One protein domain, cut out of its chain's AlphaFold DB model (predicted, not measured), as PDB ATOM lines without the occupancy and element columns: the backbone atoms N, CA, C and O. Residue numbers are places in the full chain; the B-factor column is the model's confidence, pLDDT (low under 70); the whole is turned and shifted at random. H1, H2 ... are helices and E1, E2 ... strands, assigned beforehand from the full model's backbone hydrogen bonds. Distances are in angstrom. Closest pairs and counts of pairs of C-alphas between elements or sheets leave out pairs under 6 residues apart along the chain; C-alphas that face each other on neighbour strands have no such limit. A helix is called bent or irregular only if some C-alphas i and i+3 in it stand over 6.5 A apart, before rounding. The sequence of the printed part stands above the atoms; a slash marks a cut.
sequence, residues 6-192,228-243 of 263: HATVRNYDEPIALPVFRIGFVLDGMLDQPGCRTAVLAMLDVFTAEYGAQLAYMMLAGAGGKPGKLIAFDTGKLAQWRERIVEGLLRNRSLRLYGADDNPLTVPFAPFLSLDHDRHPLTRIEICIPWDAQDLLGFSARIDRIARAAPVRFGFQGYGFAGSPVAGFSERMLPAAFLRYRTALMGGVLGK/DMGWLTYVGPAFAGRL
ATOM      1  N   HIS A   6      32.288 141.582 -18.318       62.97
ATOM      2  CA  HIS A   6      32.922 140.997 -19.500       62.97
ATOM      3  C   HIS A   6      34.158 140.167 -19.119       62.97
ATOM      4  O   HIS A   6      34.778 140.397 -18.070       62.97
ATOM      5  N   ALA A   7      34.507 139.173 -19.942       59.00
ATOM      6  CA  ALA A   7      35.661 138.312 -19.695       59.00
ATOM      7  C   ALA A   7      36.973 139.105 -19.682       59.00
ATOM      8  O   ALA A   7      37.263 139.895 -20.567       59.00
ATOM      9  N   THR A   8      37.828 138.835 -18.694       55.62
ATOM     10  CA  THR A   8      39.132 139.516 -18.562       55.62
ATOM     11  C   THR A   8      40.307 138.724 -19.144       55.62
ATOM     12  O   THR A   8      41.412 139.251 -19.202       55.62
ATOM     13  N   VAL A   9      40.099 137.461 -19.551       51.84
ATOM     14  CA  VAL A   9      41.204 136.522 -19.856       51.84
ATOM     15  C   VAL A   9      41.117 135.874 -21.248       51.84
ATOM     16  O   VAL A   9      42.115 135.323 -21.704       51.84
ATOM     17  N   ARG A  10      39.968 135.911 -21.944       47.94
ATOM     18  CA  ARG A  10      39.817 135.200 -23.235       47.94
ATOM     19  C   ARG A  10      39.150 135.948 -24.393       47.94
ATOM     20  O   ARG A  10      39.354 135.498 -25.506       47.94
ATOM     21  N   ASN A  11      38.450 137.056 -24.160       50.91
ATOM     22  CA  ASN A  11      37.972 138.017 -25.168       50.91
ATOM     23  C   ASN A  11      37.324 139.177 -24.400       50.91
ATOM     24  O   ASN A  11      36.373 138.938 -23.663       50.91
ATOM     25  N   TYR A  12      37.846 140.401 -24.510       58.78
ATOM     26  CA  TYR A  12      37.467 141.515 -23.621       58.78
ATOM     27  C   TYR A  12      36.016 142.004 -23.769       58.78
ATOM     28  O   TYR A  12      35.533 142.708 -22.885       58.78
ATOM     29  N   ASP A  13      35.316 141.585 -24.826       65.12
ATOM     30  CA  ASP A  13      33.993 142.107 -25.178       65.12
ATOM     31  C   ASP A  13      32.841 141.125 -24.911       65.12
ATOM     32  O   ASP A  13      31.680 141.531 -24.895       65.12
ATOM     33  N   GLU A  14      33.116 139.851 -24.615       72.81
ATOM     34  CA  GLU A  14      32.054 138.870 -24.362       72.81
ATOM     35  C   GLU A  14      31.495 139.003 -22.935       72.81
ATOM     36  O   GLU A  14      32.261 138.930 -21.961       72.81
ATOM     37  N   PRO A  15      30.170 139.189 -22.772       76.62
ATOM     38  CA  PRO A  15      29.548 139.228 -21.461       76.62
ATOM     39  C   PRO A  15      29.599 137.836 -20.823       76.62
ATOM     40  O   PRO A  15      29.238 136.833 -21.434       76.62
ATOM     41  N   ILE A  16      30.044 137.771 -19.570       76.38
ATOM     42  CA  ILE A  16      30.182 136.513 -18.817       76.38
ATOM     43  C   ILE A  16      29.270 136.435 -17.602       76.38
ATOM     44  O   ILE A  16      29.016 135.337 -17.104       76.38
ATOM     45  N   ALA A  17      28.799 137.577 -17.104       79.06
ATOM     46  CA  ALA A  17      27.840 137.628 -16.016       79.06
ATOM     47  C   ALA A  17      26.993 138.900 -16.067       79.06
ATOM     48  O   ALA A  17      27.461 139.970 -16.468       79.06
ATOM     49  N   LEU A  18      25.754 138.773 -15.607       82.56
ATOM     50  CA  LEU A  18      24.785 139.857 -15.503       82.56
ATOM     51  C   LEU A  18      24.476 140.152 -14.031       82.56
ATOM     52  O   LEU A  18      24.558 139.238 -13.198       82.56
ATOM     53  N   PRO A  19      24.133 141.408 -13.695       81.44
ATOM     54  CA  PRO A  19      23.705 141.770 -12.353       81.44
ATOM     55  C   PRO A  19      22.382 141.077 -12.013       81.44
ATOM     56  O   PRO A  19      21.458 141.036 -12.825       81.44
ATOM     57  N   VAL A  20      22.297 140.534 -10.802       86.94
ATOM     58  CA  VAL A  20      21.125 139.803 -10.300       86.94
ATOM     59  C   VAL A  20      20.952 140.022  -8.804       86.94
ATOM     60  O   VAL A  20      21.911 140.320  -8.086       86.94
ATOM     61  N   PHE A  21      19.735 139.800  -8.319       88.12
ATOM     62  CA  PHE A  21      19.502 139.506  -6.913       88.12
ATOM     63  C   PHE A  21      19.574 137.989  -6.711       88.12
ATOM     64  O   PHE A  21      18.852 137.230  -7.360       88.12
ATOM     65  N   ARG A  22      20.489 137.535  -5.858       88.31
ATOM     66  CA  ARG A  22      20.772 136.120  -5.620       88.31
ATOM     67  C   ARG A  22      20.263 135.710  -4.254       88.31
ATOM     68  O   ARG A  22      20.530 136.387  -3.265       88.31
ATOM     69  N   ILE A  23      19.610 134.559  -4.211       90.94
ATOM     70  CA  ILE A  23      19.234 133.879  -2.980       90.94
ATOM     71  C   ILE A  23      19.774 132.456  -3.050       90.94
ATOM     72  O   ILE A  23      19.675 131.791  -4.083       90.94
ATOM     73  N   GLY A  24      20.367 131.999  -1.961       89.50
ATOM     74  CA  GLY A  24      21.016 130.706  -1.907       89.50
ATOM     75  C   GLY A  24      20.881 130.062  -0.541       89.50
ATOM     76  O   GLY A  24      21.153 130.714   0.461       89.50
ATOM     77  N   PHE A  25      20.517 128.782  -0.493       88.69
ATOM     78  CA  PHE A  25      20.440 128.020   0.753       88.69
ATOM     79  C   PHE A  25      21.037 126.624   0.598       88.69
ATOM     80  O   PHE A  25      20.870 125.963  -0.428       88.69
ATOM     81  N   VAL A  26      21.679 126.158   1.665       86.31
ATOM     82  CA  VAL A  26      21.932 124.741   1.925       86.31
ATOM     83  C   VAL A  26      21.087 124.334   3.112       86.31
ATOM     84  O   VAL A  26      21.204 124.931   4.182       86.31
ATOM     85  N   LEU A  27      20.267 123.308   2.929       88.06
ATOM     86  CA  LEU A  27      19.471 122.700   3.986       88.06
ATOM     87  C   LEU A  27      20.150 121.422   4.484       88.06
ATOM     88  O   LEU A  27      20.765 120.693   3.700       88.06
ATOM     89  N   ASP A  28      20.041 121.159   5.782       86.69
ATOM     90  CA  ASP A  28      20.465 119.905   6.394       86.69
ATOM     91  C   ASP A  28      19.374 118.852   6.167       86.69
ATOM     92  O   ASP A  28      18.278 118.955   6.714       86.69
ATOM     93  N   GLY A  29      19.657 117.874   5.305       85.31
ATOM     94  CA  GLY A  29      18.693 116.870   4.871       85.31
ATOM     95  C   GLY A  29      18.379 116.907   3.378       85.31
ATOM     96  O   GLY A  29      18.875 117.745   2.632       85.31
ATOM     97  N   MET A  30      17.547 115.966   2.940       86.44
ATOM     98  CA  MET A  30      17.138 115.771   1.541       86.44
ATOM     99  C   MET A  30      15.622 115.957   1.398       86.44
ATOM    100  O   MET A  30      14.912 116.043   2.397       86.44
ATOM    101  N   LEU A  31      15.095 115.974   0.170       85.62
ATOM    102  CA  LEU A  31      13.652 116.141  -0.076       85.62
ATOM    103  C   LEU A  31      12.780 114.976   0.442       85.62
ATOM    104  O   LEU A  31      11.564 115.127   0.574       85.62
ATOM    105  N   ASP A  32      13.367 113.830   0.804       83.50
ATOM    106  CA  ASP A  32      12.654 112.766   1.524       83.50
ATOM    107  C   ASP A  32      12.318 113.168   2.977       83.50
ATOM    108  O   ASP A  32      11.347 112.667   3.553       83.50
ATOM    109  N   GLN A  33      13.020 114.156   3.540       89.00
ATOM    110  CA  GLN A  33      12.779 114.680   4.881       89.00
ATOM    111  C   GLN A  33      11.694 115.773   4.876       89.00
ATOM    112  O   GLN A  33      11.783 116.718   4.085       89.00
ATOM    113  N   PRO A  34      10.690 115.712   5.780       89.69
ATOM    114  CA  PRO A  34       9.569 116.655   5.783       89.69
ATOM    115  C   PRO A  34       9.977 118.130   5.881       89.69
ATOM    116  O   PRO A  34       9.437 118.945   5.143       89.69
ATOM    117  N   GLY A  35      10.950 118.476   6.734       89.62
ATOM    118  CA  GLY A  35      11.393 119.866   6.915       89.62
ATOM    119  C   GLY A  35      11.973 120.481   5.638       89.62
ATOM    120  O   GLY A  35      11.545 121.556   5.216       89.62
ATOM    121  N   CYS A  36      12.887 119.771   4.968       90.44
ATOM    122  CA  CYS A  36      13.448 120.204   3.685       90.44
ATOM    123  C   CYS A  36      12.384 120.262   2.589       90.44
ATOM    124  O   CYS A  36      12.318 121.238   1.843       90.44
ATOM    125  N   ARG A  37      11.531 119.236   2.505       91.62
ATOM    126  CA  ARG A  37      10.467 119.156   1.500       91.62
ATOM    127  C   ARG A  37       9.486 120.315   1.607       91.62
ATOM    128  O   ARG A  37       9.198 120.952   0.598       91.62
ATOM    129  N   THR A  38       9.007 120.609   2.814       93.31
ATOM    130  CA  THR A  38       8.084 121.721   3.075       93.31
ATOM    131  C   THR A  38       8.712 123.056   2.688       93.31
ATOM    132  O   THR A  38       8.088 123.832   1.967       93.31
ATOM    133  N   ALA A  39       9.960 123.304   3.098       94.06
ATOM    134  CA  ALA A  39      10.665 124.539   2.766       94.06
ATOM    135  C   ALA A  39      10.843 124.714   1.251       94.06
ATOM    136  O   ALA A  39      10.556 125.775   0.703       94.06
ATOM    137  N   VAL A  40      11.267 123.656   0.559       93.88
ATOM    138  CA  VAL A  40      11.509 123.676  -0.888       93.88
ATOM    139  C   VAL A  40      10.223 123.888  -1.675       93.88
ATOM    140  O   VAL A  40      10.209 124.701  -2.596       93.88
ATOM    141  N   LEU A  41       9.141 123.197  -1.310       94.75
ATOM    142  CA  LEU A  41       7.840 123.385  -1.953       94.75
ATOM    143  C   LEU A  41       7.314 124.807  -1.735       94.75
ATOM    144  O   LEU A  41       6.862 125.424  -2.695       94.75
ATOM    145  N   ALA A  42       7.444 125.349  -0.522       96.88
ATOM    146  CA  ALA A  42       7.031 126.717  -0.226       96.88
ATOM    147  C   ALA A  42       7.853 127.758  -1.006       96.88
ATOM    148  O   ALA A  42       7.290 128.709  -1.545       96.88
ATOM    149  N   MET A  43       9.175 127.580  -1.122       97.12
ATOM    150  CA  MET A  43      10.016 128.475  -1.929       97.12
ATOM    151  C   MET A  43       9.695 128.360  -3.423       97.12
ATOM    152  O   MET A  43       9.649 129.378  -4.113       97.12
ATOM    153  N   LEU A  44       9.437 127.143  -3.915       96.69
ATOM    154  CA  LEU A  44       8.987 126.914  -5.287       96.69
ATOM    155  C   LEU A  44       7.655 127.624  -5.555       96.69
ATOM    156  O   LEU A  44       7.534 128.263  -6.593       96.69
ATOM    157  N   ASP A  45       6.696 127.556  -4.627       97.44
ATOM    158  CA  ASP A  45       5.392 128.223  -4.751       97.44
ATOM    159  C   ASP A  45       5.517 129.741  -4.795       97.44
ATOM    160  O   ASP A  45       4.922 130.387  -5.655       97.44
ATOM    161  N   VAL A  46       6.321 130.321  -3.901       97.94
ATOM    162  CA  VAL A  46       6.569 131.767  -3.904       97.94
ATOM    163  C   VAL A  46       7.236 132.194  -5.213       97.94
ATOM    164  O   VAL A  46       6.848 133.203  -5.798       97.94
ATOM    165  N   PHE A  47       8.207 131.422  -5.705       97.81
ATOM    166  CA  PHE A  47       8.896 131.718  -6.959       97.81
ATOM    167  C   PHE A  47       7.978 131.618  -8.180       97.81
ATOM    168  O   PHE A  47       7.996 132.507  -9.028       97.81
ATOM    169  N   THR A  48       7.171 130.565  -8.291       97.19
ATOM    170  CA  THR A  48       6.298 130.360  -9.455       97.19
ATOM    171  C   THR A  48       5.090 131.288  -9.440       97.19
ATOM    172  O   THR A  48       4.657 131.706 -10.511       97.19
ATOM    173  N   ALA A  49       4.579 131.660  -8.265       96.75
ATOM    174  CA  ALA A  49       3.532 132.670  -8.147       96.75
ATOM    175  C   ALA A  49       4.012 134.045  -8.638       96.75
ATOM    176  O   ALA A  49       3.274 134.732  -9.337       96.75
ATOM    177  N   GLU A  50       5.249 134.425  -8.306       97.00
ATOM    178  CA  GLU A  50       5.814 135.733  -8.659       97.00
ATOM    179  C   GLU A  50       6.335 135.782 -10.105       97.00
ATOM    180  O   GLU A  50       6.054 136.710 -10.860       97.00
ATOM    181  N   TYR A  51       7.101 134.766 -10.506       96.56
ATOM    182  CA  TYR A  51       7.877 134.777 -11.748       96.56
ATOM    183  C   TYR A  51       7.389 133.769 -12.788       96.56
ATOM    184  O   TYR A  51       7.965 133.696 -13.870       96.56
ATOM    185  N   GLY A  52       6.326 133.007 -12.515       95.38
ATOM    186  CA  GLY A  52       5.857 131.930 -13.391       95.38
ATOM    187  C   GLY A  52       5.543 132.371 -14.820       95.38
ATOM    188  O   GLY A  52       5.845 131.642 -15.758       95.38
ATOM    189  N   ALA A  53       5.015 133.586 -15.001       95.31
ATOM    190  CA  ALA A  53       4.723 134.154 -16.321       95.31
ATOM    191  C   ALA A  53       5.981 134.528 -17.132       95.31
ATOM    192  O   ALA A  53       5.892 134.730 -18.339       95.31
ATOM    193  N   GLN A  54       7.139 134.633 -16.477       95.12
ATOM    194  CA  GLN A  54       8.424 134.986 -17.093       95.12
ATOM    195  C   GLN A  54       9.291 133.751 -17.381       95.12
ATOM    196  O   GLN A  54      10.368 133.874 -17.965       95.12
ATOM    197  N   LEU A  55       8.861 132.558 -16.957       96.75
ATOM    198  CA  LEU A  55       9.605 131.325 -17.183       96.75
ATOM    199  C   LEU A  55       9.429 130.856 -18.626       96.75
ATOM    200  O   LEU A  55       8.315 130.635 -19.094       96.75
ATOM    201  N   ALA A  56      10.552 130.658 -19.310       95.75
ATOM    202  CA  ALA A  56      10.591 130.196 -20.693       95.75
ATOM    203  C   ALA A  56      11.045 128.737 -20.800       95.75
ATOM    204  O   ALA A  56      10.608 128.013 -21.698       95.75
ATOM    205  N   TYR A  57      11.881 128.272 -19.863       94.69
ATOM    206  CA  TYR A  57      12.438 126.925 -19.908       94.69
ATOM    207  C   TYR A  57      12.424 126.217 -18.558       94.69
ATOM    208  O   TYR A  57      12.456 126.820 -17.485       94.69
ATOM    209  N   MET A  58      12.448 124.890 -18.617       93.25
ATOM    210  CA  MET A  58      12.596 124.025 -17.456       93.25
ATOM    211  C   MET A  58      13.461 122.807 -17.782       93.25
ATOM    212  O   MET A  58      13.597 122.386 -18.933       93.25
ATOM    213  N   MET A  59      14.065 122.223 -16.755       89.88
ATOM    214  CA  MET A  59      14.910 121.043 -16.868       89.88
ATOM    215  C   MET A  59      14.768 120.179 -15.620       89.88
ATOM    216  O   MET A  59      14.750 120.678 -14.499       89.88
ATOM    217  N   LEU A  60      14.745 118.865 -15.828       87.12
ATOM    218  CA  LEU A  60      14.968 117.887 -14.772       87.12
ATOM    219  C   LEU A  60      16.269 117.151 -15.098       87.12
ATOM    220  O   LEU A  60      16.293 116.278 -15.970       87.12
ATOM    221  N   ALA A  61      17.365 117.553 -14.457       76.19
ATOM    222  CA  ALA A  61      18.667 116.927 -14.647       76.19
ATOM    223  C   ALA A  61      18.739 115.584 -13.908       76.19
ATOM    224  O   ALA A  61      18.079 115.369 -12.885       76.19
ATOM    225  N   GLY A  62      19.507 114.656 -14.479       65.88
ATOM    226  CA  GLY A  62      19.648 113.299 -13.962       65.88
ATOM    227  C   GLY A  62      20.743 113.158 -12.905       65.88
ATOM    228  O   GLY A  62      21.548 114.062 -12.677       65.88
ATOM    229  N   ALA A  63      20.804 111.959 -12.322       55.00
ATOM    230  CA  ALA A  63      21.810 111.568 -11.341       55.00
ATOM    231  C   ALA A  63      23.246 111.859 -11.788       55.00
ATOM    232  O   ALA A  63      23.637 111.532 -12.910       55.00
ATOM    233  N   GLY A  64      24.042 112.432 -10.880       50.66
ATOM    234  CA  GLY A  64      25.485 112.593 -11.063       50.66
ATOM    235  C   GLY A  64      25.895 113.692 -12.043       50.66
ATOM    236  O   GLY A  64      26.986 113.610 -12.599       50.66
ATOM    237  N   GLY A  65      25.048 114.702 -12.271       50.28
ATOM    238  CA  GLY A  65      25.386 115.838 -13.135       50.28
ATOM    239  C   GLY A  65      25.246 115.547 -14.629       50.28
ATOM    240  O   GLY A  65      25.770 116.304 -15.445       50.28
ATOM    241  N   LYS A  66      24.536 114.473 -15.010       56.69
ATOM    242  CA  LYS A  66      24.171 114.254 -16.414       56.69
ATOM    243  C   LYS A  66      23.178 115.344 -16.839       56.69
ATOM    244  O   LYS A  66      22.110 115.440 -16.221       56.69
ATOM    245  N   PRO A  67      23.506 116.150 -17.865       61.50
ATOM    246  CA  PRO A  67      22.653 117.251 -18.283       61.50
ATOM    247  C   PRO A  67      21.284 116.708 -18.692       61.50
ATOM    248  O   PRO A  67      21.174 115.791 -19.508       61.50
ATOM    249  N   GLY A  68      20.233 117.244 -18.070       71.19
ATOM    250  CA  GLY A  68      18.867 117.003 -18.516       71.19
ATOM    251  C   GLY A  68      18.620 117.717 -19.842       71.19
ATOM    252  O   GLY A  68      19.313 118.673 -20.186       71.19
ATOM    253  N   LYS A  69      17.607 117.279 -20.589       83.69
ATOM    254  CA  LYS A  69      17.146 118.037 -21.755       83.69
ATOM    255  C   LYS A  69      16.431 119.299 -21.265       83.69
ATOM    256  O   LYS A  69      15.474 119.191 -20.497       83.69
ATOM    257  N   LEU A  70      16.889 120.464 -21.717       87.69
ATOM    258  CA  LEU A  70      16.154 121.714 -21.561       87.69
ATOM    259  C   LEU A  70      14.900 121.652 -22.442       87.69
ATOM    260  O   LEU A  70      14.976 121.272 -23.612       87.69
ATOM    261  N   ILE A  71      13.748 121.974 -21.871       92.12
ATOM    262  CA  ILE A  71      12.457 121.996 -22.564       92.12
ATOM    263  C   ILE A  71      11.766 123.333 -22.301       92.12
ATOM    264  O   ILE A  71      12.108 124.014 -21.336       92.12
ATOM    265  N   ALA A  72      10.791 123.686 -23.141       95.69
ATOM    266  CA  ALA A  72       9.919 124.825 -22.881       95.69
ATOM    267  C   ALA A  72       9.221 124.668 -21.521       95.69
ATOM    268  O   ALA A  72       8.902 123.547 -21.106       95.69
ATOM    269  N   PHE A  73       9.028 125.787 -20.830       96.38
ATOM    270  CA  PHE A  73       8.292 125.820 -19.578       96.38
ATOM    271  C   PHE A  73       6.839 125.388 -19.804       96.38
ATOM    272  O   PHE A  73       6.177 125.849 -20.729       96.38
ATOM    273  N   ASP A  74       6.362 124.483 -18.954       96.94
ATOM    274  CA  ASP A  74       5.020 123.917 -19.024       96.94
ATOM    275  C   ASP A  74       4.479 123.712 -17.605       96.94
ATOM    276  O   ASP A  74       5.084 123.023 -16.776       96.94
ATOM    277  N   THR A  75       3.333 124.325 -17.313       95.88
ATOM    278  CA  THR A  75       2.736 124.322 -15.970       95.88
ATOM    279  C   THR A  75       2.208 122.945 -15.574       95.88
ATOM    280  O   THR A  75       2.357 122.547 -14.417       95.88
ATOM    281  N   GLY A  76       1.666 122.173 -16.522       96.50
ATOM    282  CA  GLY A  76       1.207 120.804 -16.278       96.50
ATOM    283  C   GLY A  76       2.361 119.869 -15.908       96.50
ATOM    284  O   GLY A  76       2.268 119.069 -14.975       96.50
ATOM    285  N   LYS A  77       3.500 120.010 -16.581       94.31
ATOM    286  CA  LYS A  77       4.720 119.256 -16.302       94.31
ATOM    287  C   LYS A  77       5.384 119.694 -15.006       94.31
ATOM    288  O   LYS A  77       5.928 118.850 -14.293       94.31
ATOM    289  N   LEU A  78       5.316 120.983 -14.679       94.69
ATOM    290  CA  LEU A  78       5.764 121.480 -13.384       94.69
ATOM    291  C   LEU A  78       4.930 120.878 -12.249       94.69
ATOM    292  O   LEU A  78       5.514 120.436 -11.263       94.69
ATOM    293  N   ALA A  79       3.606 120.789 -12.405       94.62
ATOM    294  CA  ALA A  79       2.732 120.133 -11.432       94.62
ATOM    295  C   ALA A  79       3.119 118.657 -11.222       94.62
ATOM    296  O   ALA A  79       3.317 118.233 -10.085       94.62
ATOM    297  N   GLN A  80       3.385 117.911 -12.300       92.06
ATOM    298  CA  GLN A  80       3.888 116.530 -12.199       92.06
ATOM    299  C   GLN A  80       5.245 116.440 -11.476       92.06
ATOM    300  O   GLN A  80       5.522 115.487 -10.749       92.06
ATOM    301  N   TRP A  81       6.149 117.402 -11.688       90.88
ATOM    302  CA  TRP A  81       7.438 117.420 -10.985       90.88
ATOM    303  C   TRP A  81       7.293 117.829  -9.522       90.88
ATOM    304  O   TRP A  81       8.021 117.310  -8.678       90.88
ATOM    305  N   ARG A  82       6.336 118.703  -9.212       91.62
ATOM    306  CA  ARG A  82       5.962 119.067  -7.848       91.62
ATOM    307  C   ARG A  82       5.441 117.855  -7.080       91.62
ATOM    308  O   ARG A  82       5.909 117.622  -5.972       91.62
ATOM    309  N   GLU A  83       4.555 117.057  -7.669       90.25
ATOM    310  CA  GLU A  83       4.089 115.794  -7.072       90.25
ATOM    311  C   GLU A  83       5.263 114.858  -6.768       90.25
ATOM    312  O   GLU A  83       5.380 114.332  -5.664       90.25
ATOM    313  N   ARG A  84       6.235 114.763  -7.681       86.56
ATOM    314  CA  ARG A  84       7.461 113.995  -7.418       86.56
ATOM    315  C   ARG A  84       8.279 114.549  -6.258       86.56
ATOM    316  O   ARG A  84       8.906 113.761  -5.565       86.56
ATOM    317  N   ILE A  85       8.313 115.866  -6.041       87.69
ATOM    318  CA  ILE A  85       8.950 116.465  -4.854       87.69
ATOM    319  C   ILE A  85       8.179 116.097  -3.586       87.69
ATOM    320  O   ILE A  85       8.809 115.782  -2.578       87.69
ATOM    321  N   VAL A  86       6.843 116.088  -3.634       87.94
ATOM    322  CA  VAL A  86       5.989 115.632  -2.523       87.94
ATOM    323  C   VAL A  86       6.330 114.187  -2.133       87.94
ATOM    324  O   VAL A  86       6.467 113.882  -0.949       87.94
ATOM    325  N   GLU A  87       6.578 113.332  -3.123       83.81
ATOM    326  CA  GLU A  87       7.029 111.943  -2.953       83.81
ATOM    327  C   GLU A  87       8.515 111.809  -2.549       83.81
ATOM    328  O   GLU A  87       9.015 110.701  -2.352       83.81
ATOM    329  N   GLY A  88       9.237 112.925  -2.407       70.75
ATOM    330  CA  GLY A  88      10.622 112.984  -1.934       70.75
ATOM    331  C   GLY A  88      11.687 113.227  -3.005       70.75
ATOM    332  O   GLY A  88      12.860 113.284  -2.651       70.75
ATOM    333  N   LEU A  89      11.280 113.403  -4.271       68.88
ATOM    334  CA  LEU A  89      12.072 113.539  -5.504       68.88
ATOM    335  C   LEU A  89      13.153 112.459  -5.648       68.88
ATOM    336  O   LEU A  89      14.016 112.279  -4.795       68.88
ATOM    337  N   LEU A  90      13.172 111.748  -6.780       59.72
ATOM    338  CA  LEU A  90      14.168 110.697  -7.021       59.72
ATOM    339  C   LEU A  90      15.583 111.189  -6.686       59.72
ATOM    340  O   LEU A  90      16.050 112.175  -7.262       59.72
ATOM    341  N   ARG A  91      16.250 110.489  -5.753       62.44
ATOM    342  CA  ARG A  91      17.614 110.803  -5.311       62.44
ATOM    343  C   ARG A  91      18.484 111.108  -6.528       62.44
ATOM    344  O   ARG A  91      18.488 110.353  -7.502       62.44
ATOM    345  N   ASN A  92      19.245 112.197  -6.436       64.25
ATOM    346  CA  ASN A  92      20.148 112.694  -7.471       64.25
ATOM    347  C   ASN A  92      19.480 113.385  -8.677       64.25
ATOM    348  O   ASN A  92      20.139 113.561  -9.696       64.25
ATOM    349  N   ARG A  93      18.206 113.781  -8.624       75.94
ATOM    350  CA  ARG A  93      17.653 114.682  -9.647       75.94
ATOM    351  C   ARG A  93      17.753 116.132  -9.209       75.94
ATOM    352  O   ARG A  93      17.640 116.426  -8.024       75.94
ATOM    353  N   SER A  94      17.905 117.007 -10.194       82.25
ATOM    354  CA  SER A  94      17.840 118.448  -9.985       82.25
ATOM    355  C   SER A  94      16.747 119.053 -10.837       82.25
ATOM    356  O   SER A  94      16.695 118.796 -12.041       82.25
ATOM    357  N   LEU A  95      15.885 119.858 -10.229       88.94
ATOM    358  CA  LEU A  95      14.881 120.639 -10.943       88.94
ATOM    359  C   LEU A  95      15.445 122.032 -11.187       88.94
ATOM    360  O   LEU A  95      15.938 122.663 -10.258       88.94
ATOM    361  N   ARG A  96      15.360 122.513 -12.427       90.62
ATOM    362  CA  ARG A  96      15.763 123.872 -12.788       90.62
ATOM    363  C   ARG A  96      14.696 124.562 -13.620       90.62
ATOM    364  O   ARG A  96      14.166 123.950 -14.549       90.62
ATOM    365  N   LEU A  97      14.415 125.817 -13.302       94.06
ATOM    366  CA  LEU A  97      13.512 126.712 -14.022       94.06
ATOM    367  C   LEU A  97      14.307 127.933 -14.478       94.06
ATOM    368  O   LEU A  97      15.154 128.411 -13.724       94.06
ATOM    369  N   TYR A  98      14.036 128.417 -15.686       93.19
ATOM    370  CA  TYR A  98      14.758 129.534 -16.287       93.19
ATOM    371  C   TYR A  98      13.806 130.508 -16.976       93.19
ATOM    372  O   TYR A  98      12.824 130.096 -17.605       93.19
ATOM    373  N   GLY A  99      14.170 131.785 -16.928       94.38
ATOM    374  CA  GLY A  99      13.660 132.818 -17.816       94.38
ATOM    375  C   GLY A  99      14.144 132.632 -19.252       94.38
ATOM    376  O   GLY A  99      14.811 131.646 -19.584       94.38
ATOM    377  N   ALA A 100      13.794 133.590 -20.104       91.56
ATOM    378  CA  ALA A 100      14.177 133.601 -21.510       91.56
ATOM    379  C   ALA A 100      15.695 133.786 -21.727       91.56
ATOM    380  O   ALA A 100      16.476 134.045 -20.802       91.56
ATOM    381  N   ASP A 101      16.120 133.586 -22.973       88.38
ATOM    382  CA  ASP A 101      17.489 133.757 -23.463       88.38
ATOM    383  C   ASP A 101      17.716 135.109 -24.169       88.38
ATOM    384  O   ASP A 101      18.781 135.345 -24.741       88.38
ATOM    385  N   ASP A 102      16.760 136.033 -24.048       88.75
ATOM    386  CA  ASP A 102      16.738 137.393 -24.603       88.75
ATOM    387  C   ASP A 102      17.587 138.393 -23.797       88.75
ATOM    388  O   ASP A 102      17.220 139.544 -23.557       88.75
ATOM    389  N   ASN A 103      18.768 137.954 -23.375       87.38
ATOM    390  CA  ASN A 103      19.692 138.739 -22.569       87.38
ATOM    391  C   ASN A 103      21.097 138.750 -23.195       87.38
ATOM    392  O   ASN A 103      21.387 137.943 -24.080       87.38
ATOM    393  N   PRO A 104      22.012 139.623 -22.735       86.00
ATOM    394  CA  PRO A 104      23.340 139.735 -23.335       86.00
ATOM    395  C   PRO A 104      24.181 138.448 -23.307       86.00
ATOM    396  O   PRO A 104      25.101 138.331 -24.107       86.00
ATOM    397  N   LEU A 105      23.888 137.479 -22.427       84.12
ATOM    398  CA  LEU A 105      24.574 136.180 -22.417       84.12
ATOM    399  C   LEU A 105      24.033 135.212 -23.483       84.12
ATOM    400  O   LEU A 105      24.627 134.155 -23.685       84.12
ATOM    401  N   THR A 106      22.917 135.534 -24.147       87.00
ATOM    402  CA  THR A 106      22.251 134.713 -25.182       87.00
ATOM    403  C   THR A 106      21.949 133.276 -24.735       87.00
ATOM    404  O   THR A 106      22.056 132.319 -25.497       87.00
ATOM    405  N   VAL A 107      21.627 133.110 -23.450       85.44
ATOM    406  CA  VAL A 107      21.319 131.823 -22.815       85.44
ATOM    407  C   VAL A 107      20.210 132.009 -21.784       85.44
ATOM    408  O   VAL A 107      20.126 133.092 -21.198       85.44
ATOM    409  N   PRO A 108      19.418 130.964 -21.479       87.81
ATOM    410  CA  PRO A 108      18.431 131.019 -20.405       87.81
ATOM    411  C   PRO A 108      19.078 131.452 -19.087       87.81
ATOM    412  O   PRO A 108      20.068 130.855 -18.643       87.81
ATOM    413  N   PHE A 109      18.535 132.506 -18.482       87.06
ATOM    414  CA  PHE A 109      19.143 133.159 -17.326       87.06
ATOM    415  C   PHE A 109      18.115 133.382 -16.207       87.06
ATOM    416  O   PHE A 109      17.568 132.408 -15.698       87.06
ATOM    417  N   ALA A 110      17.875 134.627 -15.794       90.94
ATOM    418  CA  ALA A 110      16.950 134.993 -14.729       90.94
ATOM    419  C   ALA A 110      15.565 135.366 -15.306       90.94
ATOM    420  O   ALA A 110      15.517 135.929 -16.397       90.94
ATOM    421  N   PRO A 111      14.455 135.105 -14.593       94.94
ATOM    422  CA  PRO A 111      14.383 134.472 -13.277       94.94
ATOM    423  C   PRO A 111      14.775 132.987 -13.317       94.94
ATOM    424  O   PRO A 111      14.366 132.234 -14.193       94.94
ATOM    425  N   PHE A 112      15.592 132.566 -12.360       93.50
ATOM    426  CA  PHE A 112      16.159 131.225 -12.267       93.50
ATOM    427  C   PHE A 112      15.851 130.624 -10.907       93.50
ATOM    428  O   PHE A 112      15.993 131.311  -9.895       93.50
ATOM    429  N   LEU A 113      15.519 129.336 -10.889       93.81
ATOM    430  CA  LEU A 113      15.431 128.535  -9.675       93.81
ATOM    431  C   LEU A 113      16.067 127.166  -9.918       93.81
ATOM    432  O   LEU A 113      15.751 126.502 -10.903       93.81
ATOM    433  N   SER A 114      16.926 126.731  -9.001       89.88
ATOM    434  CA  SER A 114      17.511 125.392  -8.953       89.88
ATOM    435  C   SER A 114      17.217 124.740  -7.617       89.88
ATOM    436  O   SER A 114      17.451 125.338  -6.566       89.88
ATOM    437  N   LEU A 115      16.747 123.501  -7.676       89.62
ATOM    438  CA  LEU A 115      16.607 122.596  -6.544       89.62
ATOM    439  C   LEU A 115      17.512 121.405  -6.828       89.62
ATOM    440  O   LEU A 115      17.209 120.589  -7.702       89.62
ATOM    441  N   ASP A 116      18.635 121.324  -6.126       84.19
ATOM    442  CA  ASP A 116      19.634 120.276  -6.312       84.19
ATOM    443  C   ASP A 116      19.756 119.417  -5.047       84.19
ATOM    444  O   ASP A 116      19.630 119.890  -3.914       84.19
ATOM    445  N   HIS A 117      20.058 118.138  -5.245       77.44
ATOM    446  CA  HIS A 117      20.544 117.256  -4.188       77.44
ATOM    447  C   HIS A 117      22.073 117.216  -4.254       77.44
ATOM    448  O   HIS A 117      22.637 117.003  -5.331       77.44
ATOM    449  N   ASP A 118      22.752 117.392  -3.123       68.69
ATOM    450  CA  ASP A 118      24.197 117.170  -3.051       68.69
ATOM    451  C   ASP A 118      24.511 115.660  -2.899       68.69
ATOM    452  O   ASP A 118      23.635 114.833  -2.636       68.69
ATOM    453  N   ARG A 119      25.781 115.269  -3.073       61.81
ATOM    454  CA  ARG A 119      26.272 113.900  -2.803       61.81
ATOM    455  C   ARG A 119      26.236 113.550  -1.315       61.81
ATOM    456  O   ARG A 119      26.253 112.379  -0.946       61.81
ATOM    457  N   HIS A 120      26.221 114.566  -0.465       67.56
ATOM    458  CA  HIS A 120      25.896 114.451   0.950       67.56
ATOM    459  C   HIS A 120      24.398 114.701   1.137       67.56
ATOM    460  O   HIS A 120      23.824 115.354   0.275       67.56
ATOM    461  N   PRO A 121      23.761 114.217   2.221       76.69
ATOM    462  CA  PRO A 121      22.325 114.395   2.444       76.69
ATOM    463  C   PRO A 121      21.983 115.868   2.742       76.69
ATOM    464  O   PRO A 121      21.696 116.230   3.877       76.69
ATOM    465  N   LEU A 122      22.090 116.717   1.722       84.50
ATOM    466  CA  LEU A 122      21.903 118.158   1.733       84.50
ATOM    467  C   LEU A 122      21.096 118.548   0.495       84.50
ATOM    468  O   LEU A 122      21.384 118.104  -0.623       84.50
ATOM    469  N   THR A 123      20.140 119.444   0.690       86.75
ATOM    470  CA  THR A 123      19.406 120.091  -0.392       86.75
ATOM    471  C   THR A 123      19.992 121.473  -0.632       86.75
ATOM    472  O   THR A 123      20.216 122.238   0.306       86.75
ATOM    473  N   ARG A 124      20.235 121.797  -1.898       87.38
ATOM    474  CA  ARG A 124      20.685 123.113  -2.341       87.38
ATOM    475  C   ARG A 124      19.564 123.814  -3.084       87.38
ATOM    476  O   ARG A 124      18.921 123.222  -3.950       87.38
ATOM    477  N   ILE A 125      19.374 125.081  -2.749       90.56
ATOM    478  CA  ILE A 125      18.415 125.968  -3.394       90.56
ATOM    479  C   ILE A 125      19.199 127.160  -3.918       90.56
ATOM    480  O   ILE A 125      19.925 127.804  -3.160       90.56
ATOM    481  N   GLU A 126      19.052 127.454  -5.203       90.31
ATOM    482  CA  GLU A 126      19.608 128.658  -5.815       90.31
ATOM    483  C   GLU A 126      18.508 129.389  -6.569       90.31
ATOM    484  O   GLU A 126      17.804 128.790  -7.375       90.31
ATOM    485  N   ILE A 127      18.371 130.686  -6.321       93.12
ATOM    486  CA  ILE A 127      17.433 131.561  -7.014       93.12
ATOM    487  C   ILE A 127      18.216 132.773  -7.517       93.12
ATOM    488  O   ILE A 127      18.977 133.386  -6.764       93.12
ATOM    489  N   CYS A 128      18.043 133.125  -8.789       92.31
ATOM    490  CA  CYS A 128      18.550 134.380  -9.345       92.31
ATOM    491  C   CYS A 128      17.392 135.148  -9.971       92.31
ATOM    492  O   CYS A 128      16.719 134.634 -10.859       92.31
ATOM    493  N   ILE A 129      17.178 136.377  -9.521       92.81
ATOM    494  CA  ILE A 129      16.126 137.273 -10.003       92.81
ATOM    495  C   ILE A 129      16.783 138.445 -10.747       92.81
ATOM    496  O   ILE A 129      17.891 138.846 -10.359       92.81
ATOM    497  N   PRO A 130      16.144 139.017 -11.789       90.81
ATOM    498  CA  PRO A 130      16.584 140.290 -12.353       90.81
ATOM    499  C   PRO A 130      16.809 141.339 -11.254       90.81
ATOM    500  O   PRO A 130      16.006 141.478 -10.333       90.81
ATOM    501  N   TRP A 131      17.937 142.046 -11.315       84.50
ATOM    502  CA  TRP A 131      18.352 143.017 -10.290       84.50
ATOM    503  C   TRP A 131      17.398 144.217 -10.151       84.50
ATOM    504  O   TRP A 131      17.454 144.927  -9.148       84.50
ATOM    505  N   ASP A 132      16.551 144.433 -11.153       84.19
ATOM    506  CA  ASP A 132      15.578 145.511 -11.307       84.19
ATOM    507  C   ASP A 132      14.120 145.028 -11.212       84.19
ATOM    508  O   ASP A 132      13.198 145.768 -11.560       84.19
ATOM    509  N   ALA A 133      13.878 143.803 -10.728       89.75
ATOM    510  CA  ALA A 133      12.518 143.316 -10.519       89.75
ATOM    511  C   ALA A 133      11.737 144.196  -9.513       89.75
ATOM    512  O   ALA A 133      12.280 144.662  -8.510       89.75
ATOM    513  N   GLN A 134      10.445 144.416  -9.784       89.25
ATOM    514  CA  GLN A 134       9.630 145.425  -9.087       89.25
ATOM    515  C   GLN A 134       9.434 145.159  -7.580       89.25
ATOM    516  O   GLN A 134       9.539 146.100  -6.798       89.25
ATOM    517  N   ASP A 135       9.191 143.910  -7.159       89.69
ATOM    518  CA  ASP A 135       8.995 143.530  -5.742       89.69
ATOM    519  C   ASP A 135      10.135 142.650  -5.194       89.69
ATOM    520  O   ASP A 135       9.918 141.613  -4.566       89.69
ATOM    521  N   LEU A 136      11.393 143.040  -5.427       87.19
ATOM    522  CA  LEU A 136      12.541 142.286  -4.901       87.19
ATOM    523  C   LEU A 136      12.524 142.154  -3.373       87.19
ATOM    524  O   LEU A 136      12.855 141.094  -2.839       87.19
ATOM    525  N   LEU A 137      12.138 143.219  -2.666       85.81
ATOM    526  CA  LEU A 137      12.151 143.244  -1.201       85.81
ATOM    527  C   LEU A 137      11.043 142.381  -0.609       85.81
ATOM    528  O   LEU A 137      11.294 141.615   0.323       85.81
ATOM    529  N   GLY A 138       9.829 142.474  -1.155       91.94
ATOM    530  CA  GLY A 138       8.719 141.637  -0.725       91.94
ATOM    531  C   GLY A 138       8.983 140.169  -1.034       91.94
ATOM    532  O   GLY A 138       8.759 139.321  -0.165       91.94
ATOM    533  N   PHE A 139       9.526 139.862  -2.217       95.31
ATOM    534  CA  PHE A 139       9.946 138.507  -2.570       95.31
ATOM    535  C   PHE A 139      10.994 137.969  -1.587       95.31
ATOM    536  O   PHE A 139      10.803 136.902  -0.997       95.31
ATOM    537  N   SER A 140      12.054 138.741  -1.333       92.31
ATOM    538  CA  SER A 140      13.113 138.402  -0.374       92.31
ATOM    539  C   SER A 140      12.561 138.126   1.031       92.31
ATOM    540  O   SER A 140      12.900 137.107   1.639       92.31
ATOM    541  N   ALA A 141      11.633 138.955   1.519       92.50
ATOM    542  CA  ALA A 141      10.995 138.776   2.823       92.50
ATOM    543  C   ALA A 141      10.073 137.541   2.890       92.50
ATOM    544  O   ALA A 141       9.948 136.907   3.941       92.50
ATOM    545  N   ARG A 142       9.407 137.166   1.788       97.00
ATOM    546  CA  ARG A 142       8.633 135.909   1.703       97.00
ATOM    547  C   ARG A 142       9.556 134.694   1.812       97.00
ATOM    548  O   ARG A 142       9.253 133.778   2.573       97.00
ATOM    549  N   ILE A 143      10.687 134.718   1.108       96.69
ATOM    550  CA  ILE A 143      11.689 133.647   1.156       96.69
ATOM    551  C   ILE A 143      12.369 133.568   2.533       96.69
ATOM    552  O   ILE A 143      12.529 132.468   3.059       96.69
ATOM    553  N   ASP A 144      12.693 134.707   3.152       93.69
ATOM    554  CA  ASP A 144      13.269 134.778   4.504       93.69
ATOM    555  C   ASP A 144      12.387 134.076   5.545       93.69
ATOM    556  O   ASP A 144      12.862 133.227   6.299       93.69
ATOM    557  N   ARG A 145      11.076 134.351   5.533       94.50
ATOM    558  CA  ARG A 145      10.122 133.702   6.447       94.50
ATOM    559  C   ARG A 145      10.115 132.181   6.317       94.50
ATOM    560  O   ARG A 145      10.007 131.492   7.326       94.50
ATOM    561  N   ILE A 146      10.246 131.658   5.098       95.75
ATOM    562  CA  ILE A 146      10.334 130.210   4.865       95.75
ATOM    563  C   ILE A 146      11.674 129.674   5.383       95.75
ATOM    564  O   ILE A 146      11.705 128.648   6.058       95.75
ATOM    565  N   ALA A 147      12.774 130.376   5.096       91.62
ATOM    566  CA  ALA A 147      14.120 129.971   5.494       91.62
ATOM    567  C   ALA A 147      14.279 129.872   7.020       91.62
ATOM    568  O   ALA A 147      14.901 128.930   7.502       91.62
ATOM    569  N   ARG A 148      13.659 130.780   7.784       88.50
ATOM    570  CA  ARG A 148      13.678 130.770   9.260       88.50
ATOM    571  C   ARG A 148      13.054 129.520   9.885       88.50
ATOM    572  O   ARG A 148      13.448 129.129  10.977       88.50
ATOM    573  N   ALA A 149      12.096 128.891   9.206       90.12
ATOM    574  CA  ALA A 149      11.454 127.655   9.660       90.12
ATOM    575  C   ALA A 149      12.082 126.386   9.051       90.12
ATOM    576  O   ALA A 149      11.689 125.269   9.389       90.12
ATOM    577  N   ALA A 150      13.027 126.542   8.124       91.12
ATOM    578  CA  ALA A 150      13.678 125.443   7.430       91.12
ATOM    579  C   ALA A 150      14.941 124.984   8.184       91.12
ATOM    580  O   ALA A 150      15.540 125.771   8.918       91.12
ATOM    581  N   PRO A 151      15.413 123.739   7.978       89.88
ATOM    582  CA  PRO A 151      16.676 123.261   8.544       89.88
ATOM    583  C   PRO A 151      17.875 123.871   7.793       89.88
ATOM    584  O   PRO A 151      18.666 123.166   7.169       89.88
ATOM    585  N   VAL A 152      17.993 125.201   7.784       87.00
ATOM    586  CA  VAL A 152      19.052 125.915   7.065       87.00
ATOM    587  C   VAL A 152      20.390 125.641   7.732       87.00
ATOM    588  O   VAL A 152      20.621 125.932   8.903       87.00
ATOM    589  N   ARG A 153      21.306 125.109   6.934       82.31
ATOM    590  CA  ARG A 153      22.696 124.902   7.305       82.31
ATOM    591  C   ARG A 153      23.511 126.177   7.096       82.31
ATOM    592  O   ARG A 153      24.292 126.552   7.967       82.31
ATOM    593  N   PHE A 154      23.324 126.833   5.954       79.19
ATOM    594  CA  PHE A 154      23.759 128.205   5.689       79.19
ATOM    595  C   PHE A 154      23.038 128.759   4.453       79.19
ATOM    596  O   PHE A 154      22.481 127.997   3.660       79.19
ATOM    597  N   GLY A 155      23.077 130.073   4.259       82.12
ATOM    598  CA  GLY A 155      22.497 130.711   3.083       82.12
ATOM    599  C   GLY A 155      22.782 132.203   2.995       82.12
ATOM    600  O   GLY A 155      23.408 132.782   3.881       82.12
ATOM    601  N   PHE A 156      22.312 132.825   1.922       84.06
ATOM    602  CA  PHE A 156      22.449 134.255   1.683       84.06
ATOM    603  C   PHE A 156      21.297 134.802   0.834       84.06
ATOM    604  O   PHE A 156      20.694 134.075   0.043       84.06
ATOM    605  N   GLN A 157      21.054 136.106   0.941       86.81
ATOM    606  CA  GLN A 157      20.284 136.896  -0.019       86.81
ATOM    607  C   GLN A 157      21.005 138.215  -0.294       86.81
ATOM    608  O   GLN A 157      21.463 138.871   0.641       86.81
ATOM    609  N   GLY A 158      21.098 138.647  -1.549       82.06
ATOM    610  CA  GLY A 158      21.660 139.958  -1.864       82.06
ATOM    611  C   GLY A 158      21.970 140.185  -3.334       82.06
ATOM    612  O   GLY A 158      21.760 139.326  -4.186       82.06
ATOM    613  N   TYR A 159      22.510 141.361  -3.634       79.56
ATOM    614  CA  TYR A 159      22.942 141.693  -4.985       79.56
ATOM    615  C   TYR A 159      24.246 140.994  -5.350       79.56
ATOM    616  O   TYR A 159      25.137 140.779  -4.525       79.56
ATOM    617  N   GLY A 160      24.371 140.657  -6.623       78.12
ATOM    618  CA  GLY A 160      25.541 139.986  -7.135       78.12
ATOM    619  C   GLY A 160      25.553 139.911  -8.644       78.12
ATOM    620  O   GLY A 160      24.861 140.652  -9.339       78.12
ATOM    621  N   PHE A 161      26.350 138.977  -9.135       77.31
ATOM    622  CA  PHE A 161      26.454 138.672 -10.550       77.31
ATOM    623  C   PHE A 161      26.307 137.175 -10.735       77.31
ATOM    624  O   PHE A 161      26.830 136.394  -9.937       77.31
ATOM    625  N   ALA A 162      25.616 136.767 -11.789       79.00
ATOM    626  CA  ALA A 162      25.538 135.374 -12.194       79.00
ATOM    627  C   ALA A 162      25.848 135.272 -13.686       79.00
ATOM    628  O   ALA A 162      25.442 136.124 -14.474       79.00
ATOM    629  N   GLY A 163      26.616 134.254 -14.066       77.75
ATOM    630  CA  GLY A 163      26.771 133.871 -15.466       77.75
ATOM    631  C   GLY A 163      25.785 132.783 -15.855       77.75
ATOM    632  O   GLY A 163      24.887 132.446 -15.085       77.75
ATOM    633  N   SER A 164      25.981 132.206 -17.039       72.00
ATOM    634  CA  SER A 164      25.101 131.156 -17.550       72.00
ATOM    635  C   SER A 164      24.942 130.005 -16.541       72.00
ATOM    636  O   SER A 164      25.924 129.307 -16.253       72.00
ATOM    637  N   PRO A 165      23.722 129.736 -16.044       65.38
ATOM    638  CA  PRO A 165      23.461 128.565 -15.210       65.38
ATOM    639  C   PRO A 165      23.528 127.250 -16.013       65.38
ATOM    640  O   PRO A 165      23.586 126.165 -15.430       65.38
ATOM    641  N   VAL A 166      23.558 127.336 -17.351       56.69
ATOM    642  CA  VAL A 166      23.619 126.197 -18.280       56.69
ATOM    643  C   VAL A 166      25.065 125.762 -18.563       56.69
ATOM    644  O   VAL A 166      25.329 124.565 -18.650       56.69
ATOM    645  N   ALA A 167      26.011 126.703 -18.661       50.53
ATOM    646  CA  ALA A 167      27.396 126.415 -19.069       50.53
ATOM    647  C   ALA A 167      28.375 126.138 -17.908       50.53
ATOM    648  O   ALA A 167      29.541 125.830 -18.149       50.53
ATOM    649  N   GLY A 168      27.914 126.208 -16.655       52.97
ATOM    650  CA  GLY A 168      28.775 126.092 -15.478       52.97
ATOM    651  C   GLY A 168      29.608 127.358 -15.278       52.97
ATOM    652  O   GLY A 168      30.537 127.656 -16.023       52.97
ATOM    653  N   PHE A 169      29.278 128.127 -14.245       56.59
ATOM    654  CA  PHE A 169      29.966 129.378 -13.960       56.59
ATOM    655  C   PHE A 169      31.228 129.147 -13.124       56.59
ATOM    656  O   PHE A 169      31.161 128.609 -12.020       56.59
ATOM    657  N   SER A 170      32.388 129.579 -13.628       57.44
ATOM    658  CA  SER A 170      33.633 129.585 -12.858       57.44
ATOM    659  C   SER A 170      33.889 130.980 -12.303       57.44
ATOM    660  O   SER A 170      34.238 131.897 -13.047       57.44
ATOM    661  N   GLU A 171      33.798 131.129 -10.981       58.19
ATOM    662  CA  GLU A 171      34.117 132.368 -10.244       58.19
ATOM    663  C   GLU A 171      35.521 132.911 -10.564       58.19
ATOM    664  O   GLU A 171      35.787 134.107 -10.441       58.19
ATOM    665  N   ARG A 172      36.420 132.043 -11.053       56.22
ATOM    666  CA  ARG A 172      37.765 132.407 -11.523       56.22
ATOM    667  C   ARG A 172      37.756 133.375 -12.709       56.22
ATOM    668  O   ARG A 172      38.805 133.930 -13.014       56.22
ATOM    669  N   MET A 173      36.615 133.567 -13.374       58.84
ATOM    670  CA  MET A 173      36.460 134.504 -14.493       58.84
ATOM    671  C   MET A 173      36.089 135.931 -14.052       58.84
ATOM    672  O   MET A 173      36.131 136.837 -14.880       58.84
ATOM    673  N   LEU A 174      35.809 136.162 -12.757       62.72
ATOM    674  CA  LEU A 174      35.461 137.477 -12.193       62.72
ATOM    675  C   LEU A 174      36.539 138.229 -11.357       62.72
ATOM    676  O   LEU A 174      36.153 139.029 -10.501       62.72
ATOM    677  N   PRO A 175      37.868 138.080 -11.566       57.12
ATOM    678  CA  PRO A 175      38.900 138.743 -10.756       57.12
ATOM    679  C   PRO A 175      38.682 140.228 -10.452       57.12
ATOM    680  O   PRO A 175      38.737 140.654  -9.299       57.12
ATOM    681  N   ALA A 176      38.420 141.025 -11.489       55.47
ATOM    682  CA  ALA A 176      38.277 142.472 -11.358       55.47
ATOM    683  C   ALA A 176      36.976 142.871 -10.646       55.47
ATOM    684  O   ALA A 176      36.926 143.909  -9.986       55.47
ATOM    685  N   ALA A 177      35.933 142.045 -10.749       56.91
ATOM    686  CA  ALA A 177      34.658 142.316 -10.112       56.91
ATOM    687  C   ALA A 177      34.771 142.171  -8.585       56.91
ATOM    688  O   ALA A 177      34.295 143.055  -7.879       56.91
ATOM    689  N   PHE A 178      35.492 141.164  -8.070       59.03
ATOM    690  CA  PHE A 178      35.742 141.010  -6.624       59.03
ATOM    691  C   PHE A 178      36.452 142.220  -5.994       59.03
ATOM    692  O   PHE A 178      36.280 142.505  -4.810       59.03
ATOM    693  N   LEU A 179      37.263 142.945  -6.773       55.38
ATOM    694  CA  LEU A 179      37.939 144.155  -6.301       55.38
ATOM    695  C   LEU A 179      37.001 145.370  -6.253       55.38
ATOM    696  O   LEU A 179      37.164 146.220  -5.374       55.38
ATOM    697  N   ARG A 180      36.040 145.449  -7.185       54.38
ATOM    698  CA  ARG A 180      35.114 146.583  -7.355       54.38
ATOM    699  C   ARG A 180      33.840 146.448  -6.518       54.38
ATOM    700  O   ARG A 180      33.405 147.429  -5.930       54.38
ATOM    701  N   TYR A 181      33.282 145.244  -6.421       56.72
ATOM    702  CA  TYR A 181      32.024 144.958  -5.731       56.72
ATOM    703  C   TYR A 181      32.273 143.978  -4.587       56.72
ATOM    704  O   TYR A 181      32.016 142.782  -4.692       56.72
ATOM    705  N   ARG A 182      32.831 144.494  -3.489       56.03
ATOM    706  CA  ARG A 182      33.344 143.674  -2.379       56.03
ATOM    707  C   ARG A 182      32.278 142.821  -1.683       56.03
ATOM    708  O   ARG A 182      32.616 141.765  -1.170       56.03
ATOM    709  N   THR A 183      31.027 143.269  -1.700       58.72
ATOM    710  CA  THR A 183      29.874 142.607  -1.062       58.72
ATOM    711  C   THR A 183      28.989 141.854  -2.061       58.72
ATOM    712  O   THR A 183      27.966 141.282  -1.685       58.72
ATOM    713  N   ALA A 184      29.342 141.869  -3.352       60.78
ATOM    714  CA  ALA A 184      28.531 141.241  -4.384       60.78
ATOM    715  C   ALA A 184      28.661 139.716  -4.350       60.78
ATOM    716  O   ALA A 184      29.756 139.154  -4.283       60.78
ATOM    717  N   LEU A 185      27.524 139.038  -4.490       70.38
ATOM    718  CA  LEU A 185      27.455 137.584  -4.570       70.38
ATOM    719  C   LEU A 185      27.879 137.115  -5.969       70.38
ATOM    720  O   LEU A 185      27.114 137.178  -6.930       70.38
ATOM    721  N   MET A 186      29.130 136.676  -6.093       66.31
ATOM    722  CA  MET A 186      29.729 136.276  -7.377       66.31
ATOM    723  C   MET A 186      29.708 134.763  -7.616       66.31
ATOM    724  O   MET A 186      29.901 134.315  -8.742       66.31
ATOM    725  N   GLY A 187      29.461 133.982  -6.564       67.44
ATOM    726  CA  GLY A 187      29.461 132.523  -6.573       67.44
ATOM    727  C   GLY A 187      28.084 131.906  -6.370       67.44
ATOM    728  O   GLY A 187      27.173 132.549  -5.847       67.44
ATOM    729  N   GLY A 188      27.929 130.653  -6.804       63.97
ATOM    730  CA  GLY A 188      26.802 129.810  -6.391       63.97
ATOM    731  C   GLY A 188      26.973 129.316  -4.952       63.97
ATOM    732  O   GLY A 188      28.017 129.512  -4.327       63.97
ATOM    733  N   VAL A 189      25.961 128.635  -4.420       62.81
ATOM    734  CA  VAL A 189      26.014 128.043  -3.077       62.81
ATOM    735  C   VAL A 189      26.819 126.747  -3.147       62.81
ATOM    736  O   VAL A 189      26.262 125.664  -3.250       62.81
ATOM    737  N   LEU A 190      28.142 126.815  -3.171       60.19
ATOM    738  CA  LEU A 190      28.990 125.635  -3.328       60.19
ATOM    739  C   LEU A 190      28.983 124.713  -2.085       60.19
ATOM    740  O   LEU A 190      28.953 125.152  -0.936       60.19
ATOM    741  N   GLY A 191      29.043 123.399  -2.324       45.47
ATOM    742  CA  GLY A 191      29.081 122.380  -1.273       45.47
ATOM    743  C   GLY A 191      30.374 122.409  -0.442       45.47
ATOM    744  O   GLY A 191      31.472 122.489  -0.986       45.47
ATOM    745  N   LYS A 192      30.196 122.326   0.885       40.94
ATOM    746  CA  LYS A 192      31.120 122.042   2.014       40.94
ATOM    747  C   LYS A 192      32.493 122.729   2.140       40.94
ATOM    748  O   LYS A 192      32.959 122.809   3.274       40.94
ATOM    749  N   ASP A 228      31.307 139.290   3.943       39.62
ATOM    750  CA  ASP A 228      30.204 140.270   3.848       39.62
ATOM    751  C   ASP A 228      29.265 139.918   2.665       39.62
ATOM    752  O   ASP A 228      29.138 140.653   1.681       39.62
ATOM    753  N   MET A 229      28.699 138.711   2.685       48.06
ATOM    754  CA  MET A 229      27.986 138.076   1.587       48.06
ATOM    755  C   MET A 229      26.504 138.357   1.719       48.06
ATOM    756  O   MET A 229      25.772 137.670   2.433       48.06
ATOM    757  N   GLY A 230      26.068 139.322   0.920       52.16
ATOM    758  CA  GLY A 230      24.664 139.647   0.770       52.16
ATOM    759  C   GLY A 230      24.132 140.549   1.876       52.16
ATOM    760  O   GLY A 230      24.793 140.871   2.854       52.16
ATOM    761  N   TRP A 231      22.908 141.005   1.663       58.94
ATOM    762  CA  TRP A 231      22.157 141.807   2.616       58.94
ATOM    763  C   TRP A 231      21.633 140.955   3.784       58.94
ATOM    764  O   TRP A 231      21.535 141.444   4.905       58.94
ATOM    765  N   LEU A 232      21.346 139.671   3.549       64.38
ATOM    766  CA  LEU A 232      20.988 138.711   4.594       64.38
ATOM    767  C   LEU A 232      21.912 137.500   4.513       64.38
ATOM    768  O   LEU A 232      22.077 136.922   3.438       64.38
ATOM    769  N   THR A 233      22.462 137.085   5.650       73.81
ATOM    770  CA  THR A 233      23.296 135.885   5.773       73.81
ATOM    771  C   THR A 233      22.688 134.953   6.814       73.81
ATOM    772  O   THR A 233      22.351 135.377   7.915       73.81
ATOM    773  N   TYR A 234      22.560 133.676   6.465       72.88
ATOM    774  CA  TYR A 234      21.973 132.644   7.316       72.88
ATOM    775  C   TYR A 234      23.070 131.688   7.750       72.88
ATOM    776  O   TYR A 234      23.803 131.154   6.912       72.88
ATOM    777  N   VAL A 235      23.151 131.433   9.052       72.62
ATOM    778  CA  VAL A 235      24.124 130.510   9.632       72.62
ATOM    779  C   VAL A 235      23.376 129.539  10.527       72.62
ATOM    780  O   VAL A 235      22.766 129.938  11.512       72.62
ATOM    781  N   GLY A 236      23.408 128.256  10.169       66.88
ATOM    782  CA  GLY A 236      22.794 127.218  10.983       66.88
ATOM    783  C   GLY A 236      23.565 126.986  12.292       66.88
ATOM    784  O   GLY A 236      24.773 127.251  12.346       66.88
ATOM    785  N   PRO A 237      22.925 126.401  13.323       71.19
ATOM    786  CA  PRO A 237      23.522 126.219  14.652       71.19
ATOM    787  C   PRO A 237      24.887 125.516  14.639       71.19
ATOM    788  O   PRO A 237      25.799 125.894  15.368       71.19
ATOM    789  N   ALA A 238      25.074 124.549  13.734       62.47
ATOM    790  CA  ALA A 238      26.326 123.804  13.577       62.47
ATOM    791  C   ALA A 238      27.547 124.675  13.216       62.47
ATOM    792  O   ALA A 238      28.685 124.221  13.341       62.47
ATOM    793  N   PHE A 239      27.331 125.904  12.741       63.31
ATOM    794  CA  PHE A 239      28.389 126.856  12.402       63.31
ATOM    795  C   PHE A 239      28.357 128.127  13.254       63.31
ATOM    796  O   PHE A 239      29.281 128.926  13.132       63.31
ATOM    797  N   ALA A 240      27.367 128.292  14.138       65.75
ATOM    798  CA  ALA A 240      27.228 129.477  14.983       65.75
ATOM    799  C   ALA A 240      28.473 129.709  15.857       65.75
ATOM    800  O   ALA A 240      29.012 130.808  15.895       65.75
ATOM    801  N   GLY A 241      29.032 128.646  16.451       60.72
ATOM    802  CA  GLY A 241      30.264 128.732  17.249       60.72
ATOM    803  C   GLY A 241      31.530 129.109  16.462       60.72
ATOM    804  O   GLY A 241      32.580 129.321  17.060       60.72
ATOM    805  N   ARG A 242      31.460 129.183  15.124       60.75
ATOM    806  CA  ARG A 242      32.555 129.670  14.265       60.75
ATOM    807  C   ARG A 242      32.440 131.158  13.947       60.75
ATOM    808  O   ARG A 242      33.328 131.692  13.285       60.75
ATOM    809  N   LEU A 243      31.357 131.805  14.365       56.75
ATOM    810  CA  LEU A 243      31.186 133.241  14.226       56.75
ATOM    811  C   LEU A 243      31.938 133.911  15.382       56.75
ATOM    812  O   LEU A 243      31.384 134.142  16.450       56.75
TER     813      LEU A 243
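What this domain is: This is residues 6 to 192 and 228 to 243 of the 263 residues of an uncharacterized protein of Paracoccus kondratievae (UniProt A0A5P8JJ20). A twisted wall of seven antiparallel strands has three helices side by side over one face, H1 between H2 and H3, and no named helix over the other, which residues 185 to 192 cross. Short H4 lies clear of the sheet, and short H5 lies near its E7 edge. The printed part has 203 residues, with five named helices and seven named strands, E1 H1 E2 H2 E3 E4 E5 H3 E6 H4 E7 H5 along the chain; the sheet's order is E2 E3 E4 E5 E1 E6 E7. The class is mixed, and the whole is compact: radius of gyration of the C-alphas 16.3 A, spans 47 by 45 by 35 A.

How they stand to each other: E1, residues 15 to 28, is an inner strand and bends by 78 degrees at residue 19. Its antiparallel neighbours are E5, residues 122 to 130, with N 23 and O 127 at 2.9 A, and E6, residues 152 to 162, with N 22 and O 158 at 2.8 A. E3, residues 94 to 99, E4, residues 112 to 117, and E5 form a meander, each strand the antiparallel neighbour of the one before, and two hairpins; N 97 and O 113 are 2.8 A apart, N 114 and O 126 2.8 A. Edge strands are E2, residues 55 to 61, beside E3 with N 59 and O 96 at 2.8 A, and E7, residues 232 to 235, beside E6 with N 157 and O 232 at 2.8 A. H1, residues 34 to 54, is on the sheet at a height of 9.1 A, over E4 and E5 and only just over E3, with 3 C-alphas. It is irregular, C-alphas 50 and 53 being 7.9 A apart. H3, residues 136 to 149, is over E1 and E6 on the same face and touches H1 at Ile 146 and Ala 39, the closest C-alphas, 6.1 A apart, at a shallow tilt of 12 degrees, opposite ways. E5, H3 and E6 are a split strand-helix-strand unit, E1 lying between its strands, with a right-handed crossover. H2, residues 75 to 86, also on that face, touches H1, closest C-alphas Val 86 and Arg 37, 7.0 A. H4, residues 175 to 180, is not on the sheet; H5, residues 237 to 240, only grazes it. Every O i to N i+4 pair is within hydrogen-bond range in H2, 15 of 17 in H1, 9 of 10 in H3 and 1 of 2 in H4; H5 is too short for one.

Where its parts are: E1 begins at C-alpha 15, (29.548, 139.228, -21.461), and spans 35.1 A. H1 spans 29.3 A, E5 26.8 A, E6 22.4 A and H3 20.7 A. H5 ends at C-alpha 240, (27.228, 129.477, 14.983).

The domain as a whole: The C-alphas farthest apart, of Tyr 12 and Pro 34, are 47.5 A apart. Residues 193 to 227 are cut out, with 18.3 A between C-alphas 192 and 228. The links E2 to H2, E3 to E4 and E6 to H4 are long. Mean pLDDT of the printed part is 79.4; 60 residues are under 70, among them 6 to 13, 165 to 184 and 186 to 192.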